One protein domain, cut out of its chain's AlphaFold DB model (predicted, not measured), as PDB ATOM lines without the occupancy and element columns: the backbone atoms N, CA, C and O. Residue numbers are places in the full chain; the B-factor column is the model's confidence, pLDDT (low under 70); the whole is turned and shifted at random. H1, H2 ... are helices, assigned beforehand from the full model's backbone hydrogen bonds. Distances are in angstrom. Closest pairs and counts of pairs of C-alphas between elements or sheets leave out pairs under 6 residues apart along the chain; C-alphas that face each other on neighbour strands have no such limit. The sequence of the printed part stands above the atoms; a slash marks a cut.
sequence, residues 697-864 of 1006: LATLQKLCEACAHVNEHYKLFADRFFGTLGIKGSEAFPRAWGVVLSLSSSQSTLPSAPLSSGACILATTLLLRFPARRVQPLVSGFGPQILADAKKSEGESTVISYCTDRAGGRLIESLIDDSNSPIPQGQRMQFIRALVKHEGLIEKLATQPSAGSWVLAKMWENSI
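Overview. This is residues 697 to 864 of the 1006 residues of the protein "tRNA-uridine aminocarboxypropyltransferase" of Perkinsus chesapeaki (UniProt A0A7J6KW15). What shape does the model show? Four helices, H1, H4, H7 and H10, lie side by side in a row and run the same way, and a looser second layer of H3, H5 and H8 lies over one face of that row. H2 folds back along H1 at one end of the row, and the short helices H6 and H9 sit where H7 and H10 begin. What is it made of? The printed part has 168 residues with ten named helices, H1 to H10 in that order, and no named strand: the class is all helix. It is compact, with a radius of gyration of the C-alphas of 15.2 A and spans of 43 by 30 by 29 A.

Arrangement. How is the row built? H1, residues 697 to 710, touches H4, residues 757 to 769, the same way at a shallow tilt of 18 degrees, the closest C-alphas being Gln 701 and Leu 762, 5.6 A. H4 touches H7, residues 806 to 816, the same way at 15 degrees, closest at C-alphas 757 and 807, 5.0 A. H7 touches H10, residues 851 to 862, the same way at 7 degrees, closest at C-alphas 809 and 851, 5.1 A. What joins the other helices? H2, residues 714 to 724, forms a hairpin with H1 and only just touches its residues 704 to 708 alone, with 3 pairs of C-alphas within 8 A, closest at 707 and 714, 6.1 A. H3, residues 730 to 742, is near H2 and touches H5, residues 776 to 790, closest at C-alphas 734 and 781, 4.2 A; H5 touches H8, residues 825 to 836, closest at C-alphas 787 and 831, 5.6 A. H6, residues 798 to 804, touches H7 only at the corner, closest at C-alphas 802 and 808, 4.2 A, and H9, residues 841 to 847, touches residues 852 to 856 of H10 alone, closest at C-alphas 845 and 852, 4.5 A. Are the backbones regularly spaced? Every O i to N i+4 pair is within hydrogen-bond range in H1, H2, H8, H9 and H10; the counts are 4 of 9 in H3, 5 of 9 in H4, 7 of 11 in H5, 2 of 3 in H6 and 6 of 7 in H7. In H3, 6 of 10 O i to N i+3 pairs are within range.

Along the chain. Where are the anchor points? H1 begins at C-alpha 697, (-17.106, -41.792, 0.566), and H10 ends at C-alpha 862, (-20.143, -36.374, 31.033). Which helices are long? H5 measures 20.4 A, H1 20.0 A and H3 19.8 A from first to last C-alpha.

Size, cuts and confidence. How large is it? The two C-alphas farthest apart, those of Val 710 and Glu 839, are 44.2 A apart. Are there cuts, long links or weak places? The printed part has no cut, and the link from H3 to H4, residues 743 to 756, is long. The pLDDT is under 70 at residues 764 to 765, 818 to 820 and 849.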
ATOM      1  N   LEU A 697     -16.924 -42.041  -0.863       88.56
ATOM      2  CA  LEU A 697     -17.106 -41.792   0.566       88.56
ATOM      3  C   LEU A 697     -17.847 -40.473   0.827       88.56
ATOM      4  O   LEU A 697     -18.766 -40.446   1.639       88.56
ATOM      5  N   ALA A 698     -17.502 -39.400   0.112       87.25
ATOM      6  CA  ALA A 698     -18.198 -38.118   0.228       87.25
ATOM      7  C   ALA A 698     -19.670 -38.206  -0.214       87.25
ATOM      8  O   ALA A 698     -20.543 -37.637   0.437       87.25
ATOM      9  N   THR A 699     -19.975 -38.944  -1.286       91.06
ATOM     10  CA  THR A 699     -21.363 -39.183  -1.716       91.06
ATOM     11  C   THR A 699     -22.145 -39.984  -0.677       91.06
ATOM     12  O   THR A 699     -23.280 -39.639  -0.360       91.06
ATOM     13  N   LEU A 700     -21.528 -41.017  -0.099       91.38
ATOM     14  CA  LEU A 700     -22.134 -41.826   0.957       91.38
ATOM     15  C   LEU A 700     -22.413 -41.007   2.226       91.38
ATOM     16  O   LEU A 700     -23.480 -41.136   2.823       91.38
ATOM     17  N   GLN A 701     -21.483 -40.128   2.611       90.19
ATOM     18  CA  GLN A 701     -21.685 -39.165   3.694       90.19
ATOM     19  C   GLN A 701     -22.874 -38.251   3.393       90.19
ATOM     20  O   GLN A 701     -23.788 -38.167   4.203       90.19
ATOM     21  N   LYS A 702     -22.934 -37.652   2.200       90.12
ATOM     22  CA  LYS A 702     -24.058 -36.794   1.799       90.12
ATOM     23  C   LYS A 702     -25.408 -37.516   1.827       90.12
ATOM     24  O   LYS A 702     -26.396 -36.918   2.230       90.12
ATOM     25  N   LEU A 703     -25.472 -38.797   1.448       91.94
ATOM     26  CA  LEU A 703     -26.709 -39.588   1.574       91.94
ATOM     27  C   LEU A 703     -27.138 -39.741   3.034       91.94
ATOM     28  O   LEU A 703     -28.318 -39.616   3.361       91.94
ATOM     29  N   CYS A 704     -26.175 -39.991   3.917       89.94
ATOM     30  CA  CYS A 704     -26.426 -40.108   5.345       89.94
ATOM     31  C   CYS A 704     -26.843 -38.750   5.955       89.94
ATOM     32  O   CYS A 704     -27.784 -38.698   6.747       89.94
ATOM     33  N   GLU A 705     -26.226 -37.645   5.517       88.81
ATOM     34  CA  GLU A 705     -26.642 -36.268   5.830       88.81
ATOM     35  C   GLU A 705     -28.075 -36.000   5.369       88.81
ATOM     36  O   GLU A 705     -28.868 -35.484   6.149       88.81
ATOM     37  N   ALA A 706     -28.435 -36.388   4.144       90.56
ATOM     38  CA  ALA A 706     -29.783 -36.209   3.612       90.56
ATOM     39  C   ALA A 706     -30.832 -36.966   4.445       90.56
ATOM     40  O   ALA A 706     -31.862 -36.388   4.785       90.56
ATOM     41  N   CYS A 707     -30.545 -38.206   4.864       90.75
ATOM     42  CA  CYS A 707     -31.412 -38.946   5.793       90.75
ATOM     43  C   CYS A 707     -31.582 -38.196   7.123       90.75
ATOM     44  O   CYS A 707     -32.690 -38.078   7.637       90.75
ATOM     45  N   ALA A 708     -30.491 -37.645   7.669       86.88
ATOM     46  CA  ALA A 708     -30.527 -36.874   8.908       86.88
ATOM     47  C   ALA A 708     -31.254 -35.523   8.768       86.88
ATOM     48  O   ALA A 708     -31.892 -35.084   9.719       86.88
ATOM     49  N   HIS A 709     -31.164 -34.870   7.608       86.81
ATOM     50  CA  HIS A 709     -31.827 -33.598   7.321       86.81
ATOM     51  C   HIS A 709     -33.333 -33.748   7.100       86.81
ATOM     52  O   HIS A 709     -34.093 -32.917   7.587       86.81
ATOM     53  N   VAL A 710     -33.752 -34.795   6.387       88.62
ATOM     54  CA  VAL A 710     -35.168 -35.100   6.117       88.62
ATOM     55  C   VAL A 710     -35.839 -35.795   7.310       88.62
ATOM     56  O   VAL A 710     -37.055 -35.756   7.442       88.62
ATOM     57  N   ASN A 711     -35.049 -36.390   8.209       88.81
ATOM     58  CA  ASN A 711     -35.509 -37.160   9.367       88.81
ATOM     59  C   ASN A 711     -36.323 -38.424   9.012       88.81
ATOM     60  O   ASN A 711     -37.136 -38.899   9.802       88.81
ATOM     61  N   GLU A 712     -36.074 -39.008   7.837       90.12
ATOM     62  CA  GLU A 712     -36.746 -40.218   7.349       90.12
ATOM     63  C   GLU A 712     -35.776 -41.190   6.652       90.12
ATOM     64  O   GLU A 712     -34.582 -40.936   6.509       90.12
ATOM     65  N   HIS A 713     -36.288 -42.362   6.252       90.69
ATOM     66  CA  HIS A 713     -35.576 -43.412   5.500       90.69
ATOM     67  C   HIS A 713     -34.297 -43.991   6.137       90.69
ATOM     68  O   HIS A 713     -33.625 -44.820   5.520       90.69
ATOM     69  N   TYR A 714     -34.033 -43.699   7.416       91.06
ATOM     70  CA  TYR A 714     -32.940 -44.290   8.199       91.06
ATOM     71  C   TYR A 714     -32.868 -45.818   8.111       91.06
ATOM     72  O   TYR A 714     -31.779 -46.378   8.034       91.06
ATOM     73  N   LYS A 715     -34.027 -46.497   8.123       90.38
ATOM     74  CA  LYS A 715     -34.117 -47.962   8.008       90.38
ATOM     75  C   LYS A 715     -33.560 -48.452   6.677       90.38
ATOM     76  O   LYS A 715     -32.687 -49.305   6.665       90.38
ATOM     77  N   LEU A 716     -34.069 -47.893   5.581       90.94
ATOM     78  CA  LEU A 716     -33.720 -48.315   4.228       90.94
ATOM     79  C   LEU A 716     -32.221 -48.129   3.972       90.94
ATOM     80  O   LEU A 716     -31.568 -49.037   3.464       90.94
ATOM     81  N   PHE A 717     -31.674 -46.984   4.390       92.69
ATOM     82  CA  PHE A 717     -30.243 -46.721   4.295       92.69
ATOM     83  C   PHE A 717     -29.423 -47.684   5.163       92.69
ATOM     84  O   PHE A 717     -28.484 -48.300   4.664       92.69
ATOM     85  N   ALA A 718     -29.771 -47.832   6.447       90.75
ATOM     86  CA  ALA A 718     -29.012 -48.657   7.385       90.75
ATOM     87  C   ALA A 718     -29.012 -50.143   6.992       90.75
ATOM     88  O   ALA A 718     -27.950 -50.762   6.991       90.75
ATOM     89  N   ASP A 719     -30.168 -50.696   6.611       90.44
ATOM     90  CA  ASP A 719     -30.305 -52.105   6.225       90.44
ATOM     91  C   ASP A 719     -29.410 -52.431   5.015       90.44
ATOM     92  O   ASP A 719     -28.700 -53.439   5.020       90.44
ATOM     93  N   ARG A 720     -29.370 -51.545   4.007       91.62
ATOM     94  CA  ARG A 720     -28.483 -51.697   2.842       91.62
ATOM     95  C   ARG A 720     -27.015 -51.469   3.204       91.62
ATOM     96  O   ARG A 720     -26.188 -52.324   2.907       91.62
ATOM     97  N   PHE A 721     -26.687 -50.390   3.918       91.88
ATOM     98  CA  PHE A 721     -25.313 -50.058   4.324       91.88
ATOM     99  C   PHE A 721     -24.652 -51.184   5.136       91.88
ATOM    100  O   PHE A 721     -23.574 -51.669   4.780       91.88
ATOM    101  N   PHE A 722     -25.307 -51.645   6.208       91.50
ATOM    102  CA  PHE A 722     -24.800 -52.749   7.027       91.50
ATOM    103  C   PHE A 722     -24.842 -54.080   6.266       91.50
ATOM    104  O   PHE A 722     -23.914 -54.884   6.387       91.50
ATOM    105  N   GLY A 723     -25.867 -54.290   5.434       90.75
ATOM    106  CA  GLY A 723     -25.998 -55.459   4.571       90.75
ATOM    107  C   GLY A 723     -24.825 -55.626   3.600       90.75
ATOM    108  O   GLY A 723     -24.282 -56.729   3.509       90.75
ATOM    109  N   THR A 724     -24.391 -54.549   2.932       91.44
ATOM    110  CA  THR A 724     -23.228 -54.546   2.023       91.44
ATOM    111  C   THR A 724     -21.922 -54.817   2.764       91.44
ATOM    112  O   THR A 724     -21.059 -55.535   2.265       91.44
ATOM    113  N   LEU A 725     -21.782 -54.300   3.985       89.81
ATOM    114  CA  LEU A 725     -20.620 -54.553   4.841       89.81
ATOM    115  C   LEU A 725     -20.604 -55.967   5.456       89.81
ATOM    116  O   LEU A 725     -19.672 -56.324   6.178       89.81
ATOM    117  N   GLY A 726     -21.614 -56.796   5.171       87.44
ATOM    118  CA  GLY A 726     -21.721 -58.158   5.694       87.44
ATOM    119  C   GLY A 726     -22.096 -58.217   7.177       87.44
ATOM    120  O   GLY A 726     -21.876 -59.237   7.831       87.44
ATOM    121  N   ILE A 727     -22.650 -57.136   7.726       88.19
ATOM    122  CA  ILE A 727     -23.162 -57.078   9.095       88.19
ATOM    123  C   ILE A 727     -24.639 -57.479   9.049       88.19
ATOM    124  O   ILE A 727     -25.540 -56.642   9.034       88.19
ATOM    125  N   LYS A 728     -24.881 -58.790   8.957       83.94
ATOM    126  CA  LYS A 728     -26.221 -59.389   8.917       83.94
ATOM    127  C   LYS A 728     -26.454 -60.203  10.187       83.94
ATOM    128  O   LYS A 728     -25.634 -61.049  10.527       83.94
ATOM    129  N   GLY A 729     -27.575 -59.954  10.861       81.94
ATOM    130  CA  GLY A 729     -27.933 -60.646  12.103       81.94
ATOM    131  C   GLY A 729     -27.091 -60.235  13.319       81.94
ATOM    132  O   GLY A 729     -26.074 -59.551  13.202       81.94
ATOM    133  N   SER A 730     -27.536 -60.652  14.504       83.31
ATOM    134  CA  SER A 730     -26.929 -60.280  15.792       83.31
ATOM    135  C   SER A 730     -25.509 -60.820  15.986       83.31
ATOM    136  O   SER A 730     -24.710 -60.186  16.673       83.31
ATOM    137  N   GLU A 731     -25.163 -61.939  15.349       83.00
ATOM    138  CA  GLU A 731     -23.835 -62.563  15.437       83.00
ATOM    139  C   GLU A 731     -22.718 -61.691  14.844       83.00
ATOM    140  O   GLU A 731     -21.572 -61.757  15.282       83.00
ATOM    141  N   ALA A 732     -23.044 -60.826  13.879       84.44
ATOM    142  CA  ALA A 732     -22.076 -59.935  13.243       84.44
ATOM    143  C   ALA A 732     -21.909 -58.587  13.972       84.44
ATOM    144  O   ALA A 732     -20.998 -57.825  13.644       84.44
ATOM    145  N   PHE A 733     -22.756 -58.263  14.955       88.69
ATOM    146  CA  PHE A 733     -22.701 -56.975  15.660       88.69
ATOM    147  C   PHE A 733     -21.416 -56.755  16.471       88.69
ATOM    148  O   PHE A 733     -20.896 -55.639  16.433       88.69
ATOM    149  N   PRO A 734     -20.832 -57.772  17.140       87.81
ATOM    150  CA  PRO A 734     -19.584 -57.601  17.878       87.81
ATOM    151  C   PRO A 734     -18.414 -57.110  17.025       87.81
ATOM    152  O   PRO A 734     -17.479 -56.556  17.588       87.81
ATOM    153  N   ARG A 735     -18.452 -57.285  15.693       87.56
ATOM    154  CA  ARG A 735     -17.391 -56.824  14.783       87.56
ATOM    155  C   ARG A 735     -17.670 -55.484  14.080       87.56
ATOM    156  O   ARG A 735     -16.850 -55.042  13.274       87.56
ATOM    157  N   ALA A 736     -18.813 -54.849  14.352       89.12
ATOM    158  CA  ALA A 736     -19.348 -53.753  13.543       89.12
ATOM    159  C   ALA A 736     -18.449 -52.505  13.479       89.12
ATOM    160  O   ALA A 736     -18.334 -51.906  12.412       89.12
ATOM    161  N   TRP A 737     -17.780 -52.118  14.572       89.25
ATOM    162  CA  TRP A 737     -16.924 -50.925  14.587       89.25
ATOM    163  C   TRP A 737     -15.675 -51.095  13.726       89.25
ATOM    164  O   TRP A 737     -15.337 -50.188  12.968       89.25
ATOM    165  N   GLY A 738     -15.021 -52.259  13.792       87.12
ATOM    166  CA  GLY A 738     -13.870 -52.572  12.934       87.12
ATOM    167  C   GLY A 738     -14.211 -52.476  11.445       87.12
ATOM    168  O   GLY A 738     -13.509 -51.818  10.678       87.12
ATOM    169  N   VAL A 739     -15.361 -53.033  11.059       89.06
ATOM    170  CA  VAL A 739     -15.857 -53.028   9.674       89.06
ATOM    171  C   VAL A 739     -16.273 -51.621   9.214       89.06
ATOM    172  O   VAL A 739     -15.956 -51.220   8.098       89.06
ATOM    173  N   VAL A 740     -16.963 -50.842  10.054       89.06
ATOM    174  CA  VAL A 740     -17.445 -49.496   9.684       89.06
ATOM    175  C   VAL A 740     -16.309 -48.475   9.622       89.06
ATOM    176  O   VAL A 740     -16.281 -47.659   8.703       89.06
ATOM    177  N   LEU A 741     -15.348 -48.521  10.549       88.00
ATOM    178  CA  LEU A 741     -14.205 -47.597  10.549       88.00
ATOM    179  C   LEU A 741     -13.218 -47.882   9.409       88.00
ATOM    180  O   LEU A 741     -12.557 -46.960   8.933       88.00
ATOM    181  N   SER A 742     -13.136 -49.135   8.960       85.19
ATOM    182  CA  SER A 742     -12.329 -49.539   7.803       85.19
ATOM    183  C   SER A 742     -13.073 -49.459   6.469       85.19
ATOM    184  O   SER A 742     -12.435 -49.468   5.416       85.19
ATOM    185  N   LEU A 743     -14.411 -49.387   6.505       85.38
ATOM    186  CA  LEU A 743     -15.302 -49.525   5.347       85.38
ATOM    187  C   LEU A 743     -15.007 -50.797   4.534       85.38
ATOM    188  O   LEU A 743     -15.097 -50.799   3.307       85.38
ATOM    189  N   SER A 744     -14.628 -51.879   5.220       82.94
ATOM    190  CA  SER A 744     -14.210 -53.136   4.604       82.94
ATOM    191  C   SER A 744     -14.808 -54.335   5.330       82.94
ATOM    192  O   SER A 744     -14.621 -54.511   6.531       82.94
ATOM    193  N   SER A 745     -15.499 -55.206   4.590       80.75
ATOM    194  CA  SER A 745     -16.144 -56.407   5.139       80.75
ATOM    195  C   SER A 745     -15.152 -57.457   5.662       80.75
ATOM    196  O   SER A 745     -15.539 -58.301   6.478       80.75
ATOM    197  N   SER A 746     -13.888 -57.398   5.219       76.25
ATOM    198  CA  SER A 746     -12.818 -58.326   5.602       76.25
ATOM    199  C   SER A 746     -12.121 -57.956   6.914       76.25
ATOM    200  O   SER A 746     -11.531 -58.828   7.550       76.25
ATOM    201  N   GLN A 747     -12.202 -56.696   7.355       76.75
ATOM    202  CA  GLN A 747     -11.572 -56.250   8.598       76.75
ATOM    203  C   GLN A 747     -12.532 -56.398   9.780       76.75
ATOM    204  O   GLN A 747     -13.498 -55.655   9.924       76.75
ATOM    205  N   SER A 748     -12.261 -57.372  10.651       76.38
ATOM    206  CA  SER A 748     -13.039 -57.622  11.871       76.38
ATOM    207  C   SER A 748     -12.486 -56.917  13.113       76.38
ATOM    208  O   SER A 748     -13.180 -56.839  14.126       76.38
ATOM    209  N   THR A 749     -11.257 -56.403  13.057       85.75
ATOM    210  CA  THR A 749     -10.578 -55.706  14.157       85.75
ATOM    211  C   THR A 749     -10.613 -54.191  13.971       85.75
ATOM    212  O   THR A 749     -10.891 -53.685  12.884       85.75
ATOM    213  N   LEU A 750     -10.360 -53.449  15.052       87.00
ATOM    214  CA  LEU A 750     -10.249 -51.994  14.992       87.00
ATOM    215  C   LEU A 750      -8.990 -51.593  14.194       87.00
ATOM    216  O   LEU A 750      -7.921 -52.156  14.444       87.00
ATOM    217  N   PRO A 751      -9.093 -50.652  13.235       86.50
ATOM    218  CA  PRO A 751      -7.944 -50.205  12.449       86.50
ATOM    219  C   PRO A 751      -6.911 -49.449  13.303       86.50
ATOM    220  O   PRO A 751      -7.245 -48.759  14.254       86.50
ATOM    221  N   SER A 752      -5.624 -49.524  12.973       84.50
ATOM    222  CA  SER A 752      -4.614 -48.719  13.677       84.50
ATOM    223  C   SER A 752      -4.725 -47.234  13.309       84.50
ATOM    224  O   SER A 752      -4.995 -46.901  12.154       84.50
ATOM    225  N   ALA A 753      -4.449 -46.328  14.253       77.06
ATOM    226  CA  ALA A 753      -4.295 -44.903  13.951       77.06
ATOM    227  C   ALA A 753      -3.111 -44.644  12.982       77.06
ATOM    228  O   ALA A 753      -2.134 -45.400  13.009       77.06
ATOM    229  N   PRO A 754      -3.141 -43.575  12.156       78.56
ATOM    230  CA  PRO A 754      -4.175 -42.540  12.072       78.56
ATOM    231  C   PRO A 754      -5.419 -43.007  11.310       78.56
ATOM    232  O   PRO A 754      -5.327 -43.672  10.278       78.56
ATOM    233  N   LEU A 755      -6.596 -42.617  11.804       80.56
ATOM    234  CA  LEU A 755      -7.857 -42.983  11.167       80.56
ATOM    235  C   LEU A 755      -8.147 -42.111   9.941       80.56
ATOM    236  O   LEU A 755      -7.802 -40.929   9.880       80.56
ATOM    237  N   SER A 756      -8.868 -42.685   8.976       80.25
ATOM    238  CA  SER A 756      -9.429 -41.912   7.867       80.25
ATOM    239  C   SER A 756     -10.429 -40.888   8.405       80.25
ATOM    240  O   SER A 756     -11.448 -41.249   9.002       80.25
ATOM    241  N   SER A 757     -10.176 -39.599   8.151       75.31
ATOM    242  CA  SER A 757     -11.082 -38.521   8.558       75.31
ATOM    243  C   SER A 757     -12.482 -38.690   7.973       75.31
ATOM    244  O   SER A 757     -13.457 -38.355   8.634       75.31
ATOM    245  N   GLY A 758     -12.597 -39.241   6.760       73.75
ATOM    246  CA  GLY A 758     -13.892 -39.481   6.127       73.75
ATOM    247  C   GLY A 758     -14.679 -40.621   6.784       73.75
ATOM    248  O   GLY A 758     -15.865 -40.462   7.064       73.75
ATOM    249  N   ALA A 759     -14.031 -41.745   7.098       74.62
ATOM    250  CA  ALA A 759     -14.703 -42.855   7.779       74.62
ATOM    251  C   ALA A 759     -15.153 -42.451   9.193       74.62
ATOM    252  O   ALA A 759     -16.269 -42.768   9.602       74.62
ATOM    253  N   CYS A 760     -14.332 -41.658   9.893       78.19
ATOM    254  CA  CYS A 760     -14.717 -41.075  11.177       78.19
ATOM    255  C   CYS A 760     -15.933 -40.164  11.020       78.19
ATOM    256  O   CYS A 760     -16.927 -40.419  11.671       78.19
ATOM    257  N   ILE A 761     -15.922 -39.183  10.111       75.75
ATOM    258  CA  ILE A 761     -17.079 -38.294   9.871       75.75
ATOM    259  C   ILE A 761     -18.359 -39.098   9.579       75.75
ATOM    260  O   ILE A 761     -19.413 -38.813  10.150       75.75
ATOM    261  N   LEU A 762     -18.278 -40.146   8.754       79.25
ATOM    262  CA  LEU A 762     -19.432 -41.006   8.479       79.25
ATOM    263  C   LEU A 762     -19.974 -41.654   9.761       79.25
ATOM    264  O   LEU A 762     -21.173 -41.596  10.024       79.25
ATOM    265  N   ALA A 763     -19.095 -42.224  10.584       76.50
ATOM    266  CA  ALA A 763     -19.490 -42.818  11.854       76.50
ATOM    267  C   ALA A 763     -20.025 -41.766  12.846       76.50
ATOM    268  O   ALA A 763     -21.094 -41.942  13.420       76.50
ATOM    269  N   THR A 764     -19.315 -40.653  13.027       66.94
ATOM    270  CA  THR A 764     -19.480 -39.722  14.153       66.94
ATOM    271  C   THR A 764     -20.568 -38.702  13.952       66.94
ATOM    272  O   THR A 764     -21.359 -38.439  14.851       66.94
ATOM    273  N   THR A 765     -20.580 -38.086  12.776       61.38
ATOM    274  CA  THR A 765     -21.476 -36.969  12.497       61.38
ATOM    275  C   THR A 765     -22.757 -37.419  11.831       61.38
ATOM    276  O   THR A 765     -23.686 -36.624  11.803       61.38
ATOM    277  N   LEU A 766     -22.832 -38.655  11.320       72.75
ATOM    278  CA  LEU A 766     -23.930 -39.083  10.456       72.75
ATOM    279  C   LEU A 766     -24.620 -40.342  10.983       72.75
ATOM    280  O   LEU A 766     -25.782 -40.260  11.371       72.75
ATOM    281  N   LEU A 767     -23.907 -41.467  11.118       82.06
ATOM    282  CA  LEU A 767     -24.508 -42.709  11.620       82.06
ATOM    283  C   LEU A 767     -24.909 -42.617  13.094       82.06
ATOM    284  O   LEU A 767     -26.016 -43.012  13.441       82.06
ATOM    285  N   LEU A 768     -24.067 -42.058  13.970       83.81
ATOM    286  CA  LEU A 768     -24.439 -41.910  15.385       83.81
ATOM    287  C   LEU A 768     -25.615 -40.940  15.607       83.81
ATOM    288  O   LEU A 768     -26.262 -41.015  16.639       83.81
ATOM    289  N   ARG A 769     -25.972 -40.094  14.634       81.50
ATOM    290  CA  ARG A 769     -27.185 -39.261  14.728       81.50
ATOM    291  C   ARG A 769     -28.472 -40.021  14.402       81.50
ATOM    292  O   ARG A 769     -29.554 -39.465  14.570       81.50
ATOM    293  N   PHE A 770     -28.385 -41.252  13.898       87.38
ATOM    294  CA  PHE A 770     -29.567 -42.053  13.588       87.38
ATOM    295  C   PHE A 770     -30.194 -42.591  14.884       87.38
ATOM    296  O   PHE A 770     -29.480 -42.852  15.856       87.38
ATOM    297  N   PRO A 771     -31.515 -42.851  14.903       87.06
ATOM    298  CA  PRO A 771     -32.158 -43.486  16.050       87.06
ATOM    299  C   PRO A 771     -31.482 -44.816  16.415       87.06
ATOM    300  O   PRO A 771     -31.203 -45.627  15.528       87.06
ATOM    301  N   ALA A 772     -31.293 -45.089  17.712       85.12
ATOM    302  CA  ALA A 772     -30.524 -46.243  18.202       85.12
ATOM    303  C   ALA A 772     -30.951 -47.588  17.582       85.12
ATOM    304  O   ALA A 772     -30.107 -48.391  17.191       85.12
ATOM    305  N   ARG A 773     -32.261 -47.794  17.372       86.50
ATOM    306  CA  ARG A 773     -32.808 -49.003  16.724       86.50
ATOM    307  C   ARG A 773     -32.290 -49.230  15.297       86.50
ATOM    308  O   ARG A 773     -32.273 -50.366  14.839       86.50
ATOM    309  N   ARG A 774     -31.915 -48.171  14.574       88.94
ATOM    310  CA  ARG A 774     -31.436 -48.229  13.177       88.94
ATOM    311  C   ARG A 774     -29.937 -48.468  13.080       88.94
ATOM    312  O   ARG A 774     -29.479 -49.038  12.100       88.94
ATOM    313  N   VAL A 775     -29.190 -48.100  14.114       88.75
ATOM    314  CA  VAL A 775     -27.743 -48.336  14.227       88.75
ATOM    315  C   VAL A 775     -27.417 -49.366  15.303       88.75
ATOM    316  O   VAL A 775     -26.334 -49.360  15.888       88.75
ATOM    317  N   GLN A 776     -28.336 -50.310  15.521       89.38
ATOM    318  CA  GLN A 776     -28.190 -51.369  16.514       89.38
ATOM    319  C   GLN A 776     -26.891 -52.186  16.394       89.38
ATOM    320  O   GLN A 776     -26.354 -52.550  17.447       89.38
ATOM    321  N   PRO A 777     -26.326 -52.434  15.191       89.81
ATOM    322  CA  PRO A 777     -25.010 -53.054  15.088       89.81
ATOM    323  C   PRO A 777     -23.899 -52.263  15.793       89.81
ATOM    324  O   PRO A 777     -23.061 -52.860  16.461       89.81
ATOM    325  N   LEU A 778     -23.911 -50.926  15.709       89.75
ATOM    326  CA  LEU A 778     -22.922 -50.062  16.367       89.75
ATOM    327  C   LEU A 778     -23.147 -49.988  17.880       89.75
ATOM    328  O   LEU A 778     -22.184 -50.042  18.645       89.75
ATOM    329  N   VAL A 779     -24.410 -49.918  18.314       90.25
ATOM    330  CA  VAL A 779     -24.774 -49.911  19.740       90.25
ATOM    331  C   VAL A 779     -24.369 -51.228  20.407       90.25
ATOM    332  O   VAL A 779     -23.706 -51.232  21.438       90.25
ATOM    333  N   SER A 780     -24.705 -52.361  19.786       89.31
ATOM    334  CA  SER A 780     -24.396 -53.692  20.326       89.31
ATOM    335  C   SER A 780     -22.907 -54.033  20.213       89.31
ATOM    336  O   SER A 780     -22.369 -54.719  21.078       89.31
ATOM    337  N   GLY A 781     -22.225 -53.537  19.177       87.88
ATOM    338  CA  GLY A 781     -20.784 -53.713  18.982       87.88
ATOM    339  C   GLY A 781     -19.909 -52.847  19.893       87.88
ATOM    340  O   GLY A 781     -18.725 -53.141  20.053       87.88
ATOM    341  N   PHE A 782     -20.458 -51.799  20.523       90.50
ATOM    342  CA  PHE A 782     -19.683 -50.887  21.371       90.50
ATOM    343  C   PHE A 782     -19.011 -51.607  22.551       90.50
ATOM    344  O   PHE A 782     -17.813 -51.443  22.774       90.50
ATOM    345  N   GLY A 783     -19.753 -52.447  23.276       89.00
ATOM    346  CA  GLY A 783     -19.218 -53.226  24.397       89.00
ATOM    347  C   GLY A 783     -18.100 -54.204  23.986       89.00
ATOM    348  O   GLY A 783     -16.981 -54.092  24.491       89.00
ATOM    349  N   PRO A 784     -18.373 -55.151  23.068       87.94
ATOM    350  CA  PRO A 784     -17.419 -56.189  22.668       87.94
ATOM    351  C   PRO A 784     -16.154 -55.690  21.958       87.94
ATOM    352  O   PRO A 784     -15.128 -56.354  22.048       87.94
ATOM    353  N   GLN A 785     -16.205 -54.549  21.258       89.38
ATOM    354  CA  GLN A 785     -15.048 -53.993  20.547       89.38
ATOM    355  C   GLN A 785     -14.460 -52.770  21.246       89.38
ATOM    356  O   GLN A 785     -13.334 -52.832  21.727       89.38
ATOM    357  N   ILE A 786     -15.198 -51.660  21.308       90.19
ATOM    358  CA  ILE A 786     -14.655 -50.371  21.766       90.19
ATOM    359  C   ILE A 786     -14.331 -50.413  23.262       90.19
ATOM    360  O   ILE A 786     -13.216 -50.087  23.669       90.19
ATOM    361  N   LEU A 787     -15.280 -50.856  24.091       90.62
ATOM    362  CA  LEU A 787     -15.084 -50.925  25.540       90.62
ATOM    363  C   LEU A 787     -14.089 -52.022  25.938       90.62
ATOM    364  O   LEU A 787     -13.313 -51.825  26.871       90.62
ATOM    365  N   ALA A 788     -14.101 -53.170  25.258       90.50
ATOM    366  CA  ALA A 788     -13.128 -54.233  25.500       90.50
ATOM    367  C   ALA A 788     -11.699 -53.792  25.137       90.50
ATOM    368  O   ALA A 788     -10.775 -54.033  25.911       90.50
ATOM    369  N   ASP A 789     -11.515 -53.101  24.008       90.44
ATOM    370  CA  ASP A 789     -10.209 -52.598  23.574       90.44
ATOM    371  C   ASP A 789      -9.686 -51.470  24.471       90.44
ATOM    372  O   ASP A 789      -8.498 -51.433  24.781       90.44
ATOM    373  N   ALA A 790     -10.567 -50.604  24.980       89.69
ATOM    374  CA  ALA A 790     -10.201 -49.570  25.949       89.69
ATOM    375  C   ALA A 790      -9.748 -50.127  27.311       89.69
ATOM    376  O   ALA A 790      -9.107 -49.412  28.078       89.69
ATOM    377  N   LYS A 791     -10.074 -51.386  27.634       89.75
ATOM    378  CA  LYS A 791      -9.617 -52.064  28.860       89.75
ATOM    379  C   LYS A 791      -8.261 -52.768  28.705       89.75
ATOM    380  O   LYS A 791      -7.722 -53.216  29.715       89.75
ATOM    381  N   LYS A 792      -7.728 -52.900  27.485       89.25
ATOM    382  CA  LYS A 792      -6.398 -53.487  27.227       89.25
ATOM    383  C   LYS A 792      -5.282 -52.551  27.675       89.25
ATOM    384  O   LYS A 792      -5.537 -51.373  27.881       89.25
ATOM    385  N   SER A 793      -4.056 -53.065  27.784       82.75
ATOM    386  CA  SER A 793      -2.867 -52.282  28.147       82.75
ATOM    387  C   SER A 793      -2.577 -51.136  27.156       82.75
ATOM    388  O   SER A 793      -2.995 -51.189  25.997       82.75
ATOM    389  N   GLU A 794      -1.847 -50.097  27.593       75.06
ATOM    390  CA  GLU A 794      -1.635 -48.871  26.797       75.06
ATOM    391  C   GLU A 794      -0.993 -49.137  25.419       75.06
ATOM    392  O   GLU A 794      -1.350 -48.495  24.434       75.06
ATOM    393  N   GLY A 795      -0.087 -50.117  25.331       73.25
ATOM    394  CA  GLY A 795       0.594 -50.497  24.087       73.25
ATOM    395  C   GLY A 795      -0.231 -51.375  23.136       73.25
ATOM    396  O   GLY A 795       0.112 -51.481  21.962       73.25
ATOM    397  N   GLU A 796      -1.312 -51.991  23.620       79.62
ATOM    398  CA  GLU A 796      -2.168 -52.907  22.849       79.62
ATOM    399  C   GLU A 796      -3.517 -52.284  22.465       79.62
ATOM    400  O   GLU A 796      -4.197 -52.782  21.565       79.62
ATOM    401  N   SER A 797      -3.929 -51.214  23.151       86.94
ATOM    402  CA  SER A 797      -5.206 -50.547  22.906       86.94
ATOM    403  C   SER A 797      -5.132 -49.612  21.699       86.94
ATOM    404  O   SER A 797      -4.478 -48.565  21.707       86.94
ATOM    405  N   THR A 798      -5.896 -49.945  20.665       88.00
ATOM    406  CA  THR A 798      -6.096 -49.070  19.506       88.00
ATOM    407  C   THR A 798      -6.908 -47.827  19.873       88.00
ATOM    408  O   THR A 798      -6.611 -46.732  19.393       88.00
ATOM    409  N   VAL A 799      -7.876 -47.947  20.788       88.81
ATOM    410  CA  VAL A 799      -8.751 -46.835  21.198       88.81
ATOM    411  C   VAL A 799      -7.986 -45.707  21.899       88.81
ATOM    412  O   VAL A 799      -8.308 -44.531  21.710       88.81
ATOM    413  N   ILE A 800      -6.938 -46.026  22.661       88.50
ATOM    414  CA  ILE A 800      -6.089 -45.007  23.299       88.50
ATOM    415  C   ILE A 800      -5.383 -44.160  22.239       88.50
ATOM    416  O   ILE A 800      -5.379 -42.930  22.329       88.50
ATOM    417  N   SER A 801      -4.866 -44.799  21.185       87.69
ATOM    418  CA  SER A 801      -4.240 -44.081  20.072       87.69
ATOM    419  C   SER A 801      -5.220 -43.112  19.392       87.69
ATOM    420  O   SER A 801      -4.846 -41.979  19.075       87.69
ATOM    421  N   TYR A 802      -6.504 -43.485  19.278       89.19
ATOM    422  CA  TYR A 802      -7.545 -42.622  18.711       89.19
ATOM    423  C   TYR A 802      -7.790 -41.355  19.525       89.19
ATOM    424  O   TYR A 802      -8.051 -40.313  18.933       89.19
ATOM    425  N   CYS A 803      -7.683 -41.412  20.856       87.88
ATOM    426  CA  CYS A 803      -7.903 -40.248  21.719       87.88
ATOM    427  C   CYS A 803      -6.915 -39.107  21.417       87.88
ATOM    428  O   CYS A 803      -7.233 -37.936  21.623       87.88
ATOM    429  N   THR A 804      -5.731 -39.445  20.899       85.56
ATOM    430  CA  THR A 804      -4.688 -38.484  20.499       85.56
ATOM    431  C   THR A 804      -4.677 -38.169  19.000       85.56
ATOM    432  O   THR A 804      -4.063 -37.190  18.577       85.56
ATOM    433  N   ASP A 805      -5.373 -38.964  18.184       87.56
ATOM    434  CA  ASP A 805      -5.509 -38.727  16.749       87.56
ATOM    435  C   ASP A 805      -6.533 -37.618  16.453       87.56
ATOM    436  O   ASP A 805      -7.523 -37.436  17.161       87.56
ATOM    437  N   ARG A 806      -6.337 -36.868  15.360       85.50
ATOM    438  CA  ARG A 806      -7.240 -35.761  15.009       85.50
ATOM    439  C   ARG A 806      -8.635 -36.242  14.601       85.50
ATOM    440  O   ARG A 806      -9.617 -35.586  14.950       85.50
ATOM    441  N   ALA A 807      -8.721 -37.316  13.816       84.06
ATOM    442  CA  ALA A 807      -9.990 -37.878  13.360       84.06
ATOM    443  C   ALA A 807     -10.593 -38.794  14.433       84.06
ATOM    444  O   ALA A 807     -11.775 -38.667  14.755       84.06
ATOM    445  N   GLY A 808      -9.757 -39.629  15.053       85.81
ATOM    446  CA  GLY A 808     -10.130 -40.480  16.179       85.81
ATOM    447  C   GLY A 808     -10.656 -39.698  17.379       85.81
ATOM    448  O   GLY A 808     -11.681 -40.073  17.936       85.81
ATOM    449  N   GLY A 809     -10.058 -38.558  17.729       87.56
ATOM    450  CA  GLY A 809     -10.523 -37.758  18.862       87.56
ATOM    451  C   GLY A 809     -11.935 -37.204  18.657       87.56
ATOM    452  O   GLY A 809     -12.721 -37.171  19.598       87.56
ATOM    453  N   ARG A 810     -12.313 -36.858  17.414       86.81
ATOM    454  CA  ARG A 810     -13.704 -36.494  17.081       86.81
ATOM    455  C   ARG A 810     -14.657 -37.675  17.229       86.81
ATOM    456  O   ARG A 810     -15.782 -37.485  17.676       86.81
ATOM    457  N   LEU A 811     -14.194 -38.882  16.906       88.12
ATOM    458  CA  LEU A 811     -14.949 -40.105  17.154       88.12
ATOM    459  C   LEU A 811     -15.190 -40.354  18.628       88.12
ATOM    460  O   LEU A 811     -16.339 -40.526  19.023       88.12
ATOM    461  N   ILE A 812     -14.144 -40.291  19.438       89.31
ATOM    462  CA  ILE A 812     -14.278 -40.472  20.880       89.31
ATOM    463  C   ILE A 812     -15.182 -39.390  21.495       89.31
ATOM    464  O   ILE A 812     -16.040 -39.714  22.311       89.31
ATOM    465  N   GLU A 813     -15.071 -38.132  21.055       88.38
ATOM    466  CA  GLU A 813     -15.983 -37.050  21.457       88.38
ATOM    467  C   GLU A 813     -17.453 -37.398  21.166       88.38
ATOM    468  O   GLU A 813     -18.281 -37.316  22.071       88.38
ATOM    469  N   SER A 814     -17.780 -37.835  19.945       86.56
ATOM    470  CA  SER A 814     -19.157 -38.196  19.577       86.56
ATOM    471  C   SER A 814     -19.678 -39.441  20.297       86.56
ATOM    472  O   SER A 814     -20.873 -39.528  20.559       86.56
ATOM    473  N   LEU A 815     -18.809 -40.398  20.640       87.56
ATOM    474  CA  LEU A 815     -19.199 -41.572  21.428       87.56
ATOM    475  C   LEU A 815     -19.590 -41.191  22.862       87.56
ATOM    476  O   LEU A 815     -20.519 -41.780  23.415       87.56
ATOM    477  N   ILE A 816     -18.879 -40.221  23.449       87.38
ATOM    478  CA  ILE A 816     -19.052 -39.782  24.841       87.38
ATOM    479  C   ILE A 816     -20.208 -38.787  24.999       87.38
ATOM    480  O   ILE A 816     -20.842 -38.779  26.050       87.38
ATOM    481  N   ASP A 817     -20.481 -37.956  23.993       83.38
ATOM    482  CA  ASP A 817     -21.437 -36.850  24.108       83.38
ATOM    483  C   ASP A 817     -22.862 -37.302  24.486       83.38
ATOM    484  O   ASP A 817     -23.434 -38.185  23.838       83.38
ATOM    485  N   ASP A 818     -23.445 -36.675  25.522       69.88
ATOM    486  CA  ASP A 818     -24.776 -37.023  26.048       69.88
ATOM    487  C   ASP A 818     -25.894 -36.748  25.037       69.88
ATOM    488  O   ASP A 818     -26.807 -37.548  24.860       69.88
ATOM    489  N   SER A 819     -25.780 -35.617  24.334       67.12
ATOM    490  CA  SER A 819     -26.893 -34.969  23.638       67.12
ATOM    491  C   SER A 819     -27.386 -35.674  22.374       67.12
ATOM    492  O   SER A 819     -28.514 -35.436  21.956       67.12
ATOM    493  N   ASN A 820     -26.550 -36.503  21.744       63.25
ATOM    494  CA  ASN A 820     -26.804 -37.024  20.396       63.25
ATOM    495  C   ASN A 820     -26.261 -38.445  20.155       63.25
ATOM    496  O   ASN A 820     -26.255 -38.895  19.012       63.25
ATOM    497  N   SER A 821     -25.764 -39.145  21.183       76.88
ATOM    498  CA  SER A 821     -25.204 -40.491  21.007       76.88
ATOM    499  C   SER A 821     -26.290 -41.565  21.174       76.88
ATOM    500  O   SER A 821     -27.041 -41.524  22.147       76.88
ATOM    501  N   PRO A 822     -26.360 -42.576  20.288       82.88
ATOM    502  CA  PRO A 822     -27.297 -43.689  20.390       82.88
ATOM    503  C   PRO A 822     -26.819 -44.748  21.401       82.88
ATOM    504  O   PRO A 822     -27.469 -45.779  21.575       82.88
ATOM    505  N   ILE A 823     -25.655 -44.533  22.027       86.50
ATOM    506  CA  ILE A 823     -25.031 -45.458  22.972       86.50
ATOM    507  C   ILE A 823     -25.595 -45.199  24.376       86.50
ATOM    508  O   ILE A 823     -25.558 -44.058  24.839       86.50
ATOM    509  N   PRO A 824     -26.049 -46.241  25.098       85.75
ATOM    510  CA  PRO A 824     -26.579 -46.090  26.448       85.75
ATOM    511  C   PRO A 824     -25.593 -45.420  27.416       85.75
ATOM    512  O   PRO A 824     -24.408 -45.767  27.457       85.75
ATOM    513  N   GLN A 825     -26.102 -44.524  28.267       83.50
ATOM    514  CA  GLN A 825     -25.322 -43.773  29.262       83.50
ATOM    515  C   GLN A 825     -24.443 -44.674  30.140       83.50
ATOM    516  O   GLN A 825     -23.263 -44.381  30.327       83.50
ATOM    517  N   GLY A 826     -24.971 -45.814  30.602       84.31
ATOM    518  CA  GLY A 826     -24.213 -46.771  31.412       84.31
ATOM    519  C   GLY A 826     -22.961 -47.314  30.707       84.31
ATOM    520  O   GLY A 826     -21.902 -47.422  31.327       84.31
ATOM    521  N   GLN A 827     -23.036 -47.593  29.401       86.94
ATOM    522  CA  GLN A 827     -21.877 -48.051  28.626       86.94
ATOM    523  C   GLN A 827     -20.867 -46.923  28.394       86.94
ATOM    524  O   GLN A 827     -19.663 -47.153  28.522       86.94
ATOM    525  N   ARG A 828     -21.337 -45.697  28.120       88.31
ATOM    526  CA  ARG A 828     -20.461 -44.518  28.000       88.31
ATOM    527  C   ARG A 828     -19.702 -44.257  29.300       88.31
ATOM    528  O   ARG A 828     -18.496 -44.045  29.266       88.31
ATOM    529  N   MET A 829     -20.365 -44.359  30.451       87.94
ATOM    530  CA  MET A 829     -19.709 -44.177  31.747       87.94
ATOM    531  C   MET A 829     -18.660 -45.266  32.020       87.94
ATOM    532  O   MET A 829     -17.547 -44.967  32.449       87.94
ATOM    533  N   GLN A 830     -18.962 -46.534  31.713       88.50
ATOM    534  CA  GLN A 830     -17.969 -47.614  31.799       88.50
ATOM    535  C   GLN A 830     -16.760 -47.367  30.890       88.50
ATOM    536  O   GLN A 830     -15.633 -47.689  31.269       88.50
ATOM    537  N   PHE A 831     -16.987 -46.782  29.716       90.81
ATOM    538  CA  PHE A 831     -15.937 -46.411  28.779       90.81
ATOM    539  C   PHE A 831     -15.057 -45.274  29.310       90.81
ATOM    540  O   PHE A 831     -13.837 -45.420  29.322       90.81
ATOM    541  N   ILE A 832     -15.644 -44.199  29.850       90.25
ATOM    542  CA  ILE A 832     -14.882 -43.115  30.496       90.25
ATOM    543  C   ILE A 832     -14.043 -43.681  31.650       90.25
ATOM    544  O   ILE A 832     -12.845 -43.413  31.723       90.25
ATOM    545  N   ARG A 833     -14.625 -44.533  32.509       90.44
ATOM    546  CA  ARG A 833     -13.886 -45.196  33.601       90.44
ATOM    547  C   ARG A 833     -12.723 -46.048  33.091       90.44
ATOM    548  O   ARG A 833     -11.681 -46.079  33.738       90.44
ATOM    549  N   ALA A 834     -12.879 -46.741  31.962       89.62
ATOM    550  CA  ALA A 834     -11.792 -47.511  31.356       89.62
ATOM    551  C   ALA A 834     -10.652 -46.601  30.867       89.62
ATOM    552  O   ALA A 834      -9.495 -46.895  31.141       89.62
ATOM    553  N   LEU A 835     -10.969 -45.467  30.231       89.81
ATOM    554  CA  LEU A 835      -9.965 -44.499  29.773       89.81
ATOM    555  C   LEU A 835      -9.204 -43.841  30.932       89.81
ATOM    556  O   LEU A 835      -7.986 -43.701  30.864       89.81
ATOM    557  N   VAL A 836      -9.893 -43.470  32.015       89.38
ATOM    558  CA  VAL A 836      -9.259 -42.823  33.180       89.38
ATOM    559  C   VAL A 836      -8.285 -43.759  33.903       89.38
ATOM    560  O   VAL A 836      -7.299 -43.287  34.459       89.38
ATOM    561  N   LYS A 837      -8.504 -45.081  33.859       87.88
ATOM    562  CA  LYS A 837      -7.593 -46.068  34.465       87.88
ATOM    563  C   LYS A 837      -6.210 -46.122  33.813       87.88
ATOM    564  O   LYS A 837      -5.290 -46.633  34.440       87.88
ATOM    565  N   HIS A 838      -6.050 -45.604  32.594       85.94
ATOM    566  CA  HIS A 838      -4.748 -45.553  31.932       85.94
ATOM    567  C   HIS A 838      -3.853 -44.483  32.550       85.94
ATOM    568  O   HIS A 838      -4.206 -43.297  32.622       85.94
ATOM    569  N   GLU A 839      -2.669 -44.906  32.990       78.12
ATOM    570  CA  GLU A 839      -1.642 -44.009  33.508       78.12
ATOM    571  C   GLU A 839      -1.123 -43.096  32.388       78.12
ATOM    572  O   GLU A 839      -0.938 -43.512  31.249       78.12
ATOM    573  N   GLY A 840      -0.948 -41.806  32.674       80.25
ATOM    574  CA  GLY A 840      -0.418 -40.836  31.708       80.25
ATOM    575  C   GLY A 840      -1.367 -40.388  30.583       80.25
ATOM    576  O   GLY A 840      -1.069 -39.392  29.924       80.25
ATOM    577  N   LEU A 841      -2.503 -41.059  30.335       86.00
ATOM    578  CA  LEU A 841      -3.419 -40.681  29.244       86.00
ATOM    579  C   LEU A 841      -4.054 -39.299  29.461       86.00
ATOM    580  O   LEU A 841      -4.055 -38.473  28.553       86.00
ATOM    581  N   ILE A 842      -4.572 -39.024  30.659       88.38
ATOM    582  CA  ILE A 842      -5.247 -37.755  30.979       88.38
ATOM    583  C   ILE A 842      -4.284 -36.568  30.835       88.38
ATOM    584  O   ILE A 842      -4.632 -35.539  30.254       88.38
ATOM    585  N   GLU A 843      -3.046 -36.747  31.286       87.81
ATOM    586  CA  GLU A 843      -1.965 -35.772  31.198       87.81
ATOM    587  C   GLU A 843      -1.551 -35.527  29.736       87.81
ATOM    588  O   GLU A 843      -1.387 -34.380  29.304       87.81
ATOM    589  N   LYS A 844      -1.458 -36.597  28.932       85.81
ATOM    590  CA  LYS A 844      -1.217 -36.509  27.482       85.81
ATOM    591  C   LYS A 844      -2.342 -35.754  26.767       85.81
ATOM    592  O   LYS A 844      -2.058 -34.901  25.931       85.81
ATOM    593  N   LEU A 845      -3.609 -36.017  27.093       87.19
ATOM    594  CA  LEU A 845      -4.753 -35.341  26.465       87.19
ATOM    595  C   LEU A 845      -4.817 -33.849  26.819       87.19
ATOM    596  O   LEU A 845      -5.133 -33.029  25.956       87.19
ATOM    597  N   ALA A 846      -4.484 -33.490  28.060       84.75
ATOM    598  CA  ALA A 846      -4.517 -32.110  28.534       84.75
ATOM    599  C   ALA A 846      -3.420 -31.226  27.919       84.75
ATOM    600  O   ALA A 846      -3.637 -30.040  27.673       84.75
ATOM    601  N   THR A 847      -2.247 -31.803  27.645       80.94
ATOM    602  CA  THR A 847      -1.082 -31.079  27.109       80.94
ATOM    603  C   THR A 847      -1.083 -30.948  25.585       80.94
ATOM    604  O   THR A 847      -0.282 -30.184  25.038       80.94
ATOM    605  N   GLN A 848      -1.978 -31.645  24.876       78.25
ATOM    606  CA  GLN A 848      -2.094 -31.523  23.424       78.25
ATOM    607  C   GLN A 848      -2.963 -30.319  23.003       78.25
ATOM    608  O   GLN A 848      -4.115 -30.213  23.423       78.25
ATOM    609  N   PRO A 849      -2.492 -29.455  22.076       65.00
ATOM    610  CA  PRO A 849      -3.266 -28.305  21.579       65.00
ATOM    611  C   PRO A 849      -4.493 -28.664  20.716       65.00
ATOM    612  O   PRO A 849      -5.191 -27.774  20.235       65.00
ATOM    613  N   SER A 850      -4.711 -29.950  20.420       72.94
ATOM    614  CA  SER A 850      -5.614 -30.432  19.367       72.94
ATOM    615  C   SER A 850      -6.711 -31.366  19.917       72.94
ATOM    616  O   SER A 850      -7.260 -31.102  20.985       72.94
ATOM    617  N   ALA A 851      -7.093 -32.415  19.178       75.12
ATOM    618  CA  ALA A 851      -8.280 -33.244  19.414       75.12
ATOM    619  C   ALA A 851      -8.356 -33.866  20.822       75.12
ATOM    620  O   ALA A 851      -9.446 -33.919  21.387       75.12
ATOM    621  N   GLY A 852      -7.219 -34.229  21.427       83.25
ATOM    622  CA  GLY A 852      -7.189 -34.806  22.776       83.25
ATOM    623  C   GLY A 852      -7.758 -33.890  23.867       83.25
ATOM    624  O   GLY A 852      -8.475 -34.357  24.751       83.25
ATOM    625  N   SER A 853      -7.552 -32.573  23.756       86.19
ATOM    626  CA  SER A 853      -8.111 -31.601  24.709       86.19
ATOM    627  C   SER A 853      -9.644 -31.570  24.700       86.19
ATOM    628  O   SER A 853     -10.277 -31.404  25.744       86.19
ATOM    629  N   TRP A 854     -10.259 -31.784  23.533       86.81
ATOM    630  CA  TRP A 854     -11.714 -31.839  23.381       86.81
ATOM    631  C   TRP A 854     -12.294 -33.145  23.919       86.81
ATOM    632  O   TRP A 854     -13.331 -33.113  24.580       86.81
ATOM    633  N   VAL A 855     -11.594 -34.266  23.714       89.44
ATOM    634  CA  VAL A 855     -11.946 -35.558  24.324       89.44
ATOM    635  C   VAL A 855     -11.966 -35.433  25.847       89.44
ATOM    636  O   VAL A 855     -12.968 -35.775  26.472       89.44
ATOM    637  N   LEU A 856     -10.914 -34.857  26.442       90.88
ATOM    638  CA  LEU A 856     -10.851 -34.642  27.888       90.88
ATOM    639  C   LEU A 856     -11.964 -33.711  28.386       90.88
ATOM    640  O   LEU A 856     -12.600 -34.005  29.397       90.88
ATOM    641  N   ALA A 857     -12.252 -32.622  27.668       88.88
ATOM    642  CA  ALA A 857     -13.358 -31.733  28.017       88.88
ATOM    643  C   ALA A 857     -14.707 -32.472  28.037       88.88
ATOM    644  O   ALA A 857     -15.513 -32.259  28.940       88.88
ATOM    645  N   LYS A 858     -14.946 -33.374  27.079       88.88
ATOM    646  CA  LYS A 858     -16.175 -34.176  27.017       88.88
ATOM    647  C   LYS A 858     -16.237 -35.258  28.085       88.88
ATOM    648  O   LYS A 858     -17.300 -35.447  28.672       88.88
ATOM    649  N   MET A 859     -15.118 -35.912  28.395       90.25
ATOM    650  CA  MET A 859     -15.015 -36.818  29.545       90.25
ATOM    651  C   MET A 859     -15.329 -36.084  30.854       90.25
ATOM    652  O   MET A 859     -16.076 -36.596  31.686       90.25
ATOM    653  N   TRP A 860     -14.815 -34.862  31.020       88.12
ATOM    654  CA  TRP A 860     -15.102 -34.016  32.176       88.12
ATOM    655  C   TRP A 860     -16.589 -33.664  32.264       88.12
ATOM    656  O   TRP A 860     -17.201 -33.857  33.308       88.12
ATOM    657  N   GLU A 861     -17.211 -33.207  31.177       87.00
ATOM    658  CA  GLU A 861     -18.636 -32.840  31.147       87.00
ATOM    659  C   GLU A 861     -19.581 -34.014  31.405       87.00
ATOM    660  O   GLU A 861     -20.582 -33.844  32.087       87.00
ATOM    661  N   ASN A 862     -19.264 -35.208  30.906       85.25
ATOM    662  CA  ASN A 862     -20.143 -36.374  31.033       85.25
ATOM    663  C   ASN A 862     -19.895 -37.187  32.315       85.25
ATOM    664  O   ASN A 862     -20.621 -38.136  32.586       85.25
ATOM    665  N   SER A 863     -18.903 -36.806  33.128       83.69
ATOM    666  CA  SER A 863     -18.618 -37.406  34.441       83.69
ATOM    667  C   SER A 863     -19.243 -36.641  35.616       83.69
ATOM    668  O   SER A 863     -18.881 -36.894  36.758       83.69
ATOM    669  N   ILE A 864     -20.190 -35.717  35.373       76.62
ATOM    670  CA  ILE A 864     -20.862 -34.934  36.439       76.62
ATOM    671  C   ILE A 864     -21.475 -35.834  37.515       76.62
ATOM    672  O   ILE A 864     -21.358 -35.519  38.694       76.62
TER     673      ILE A 864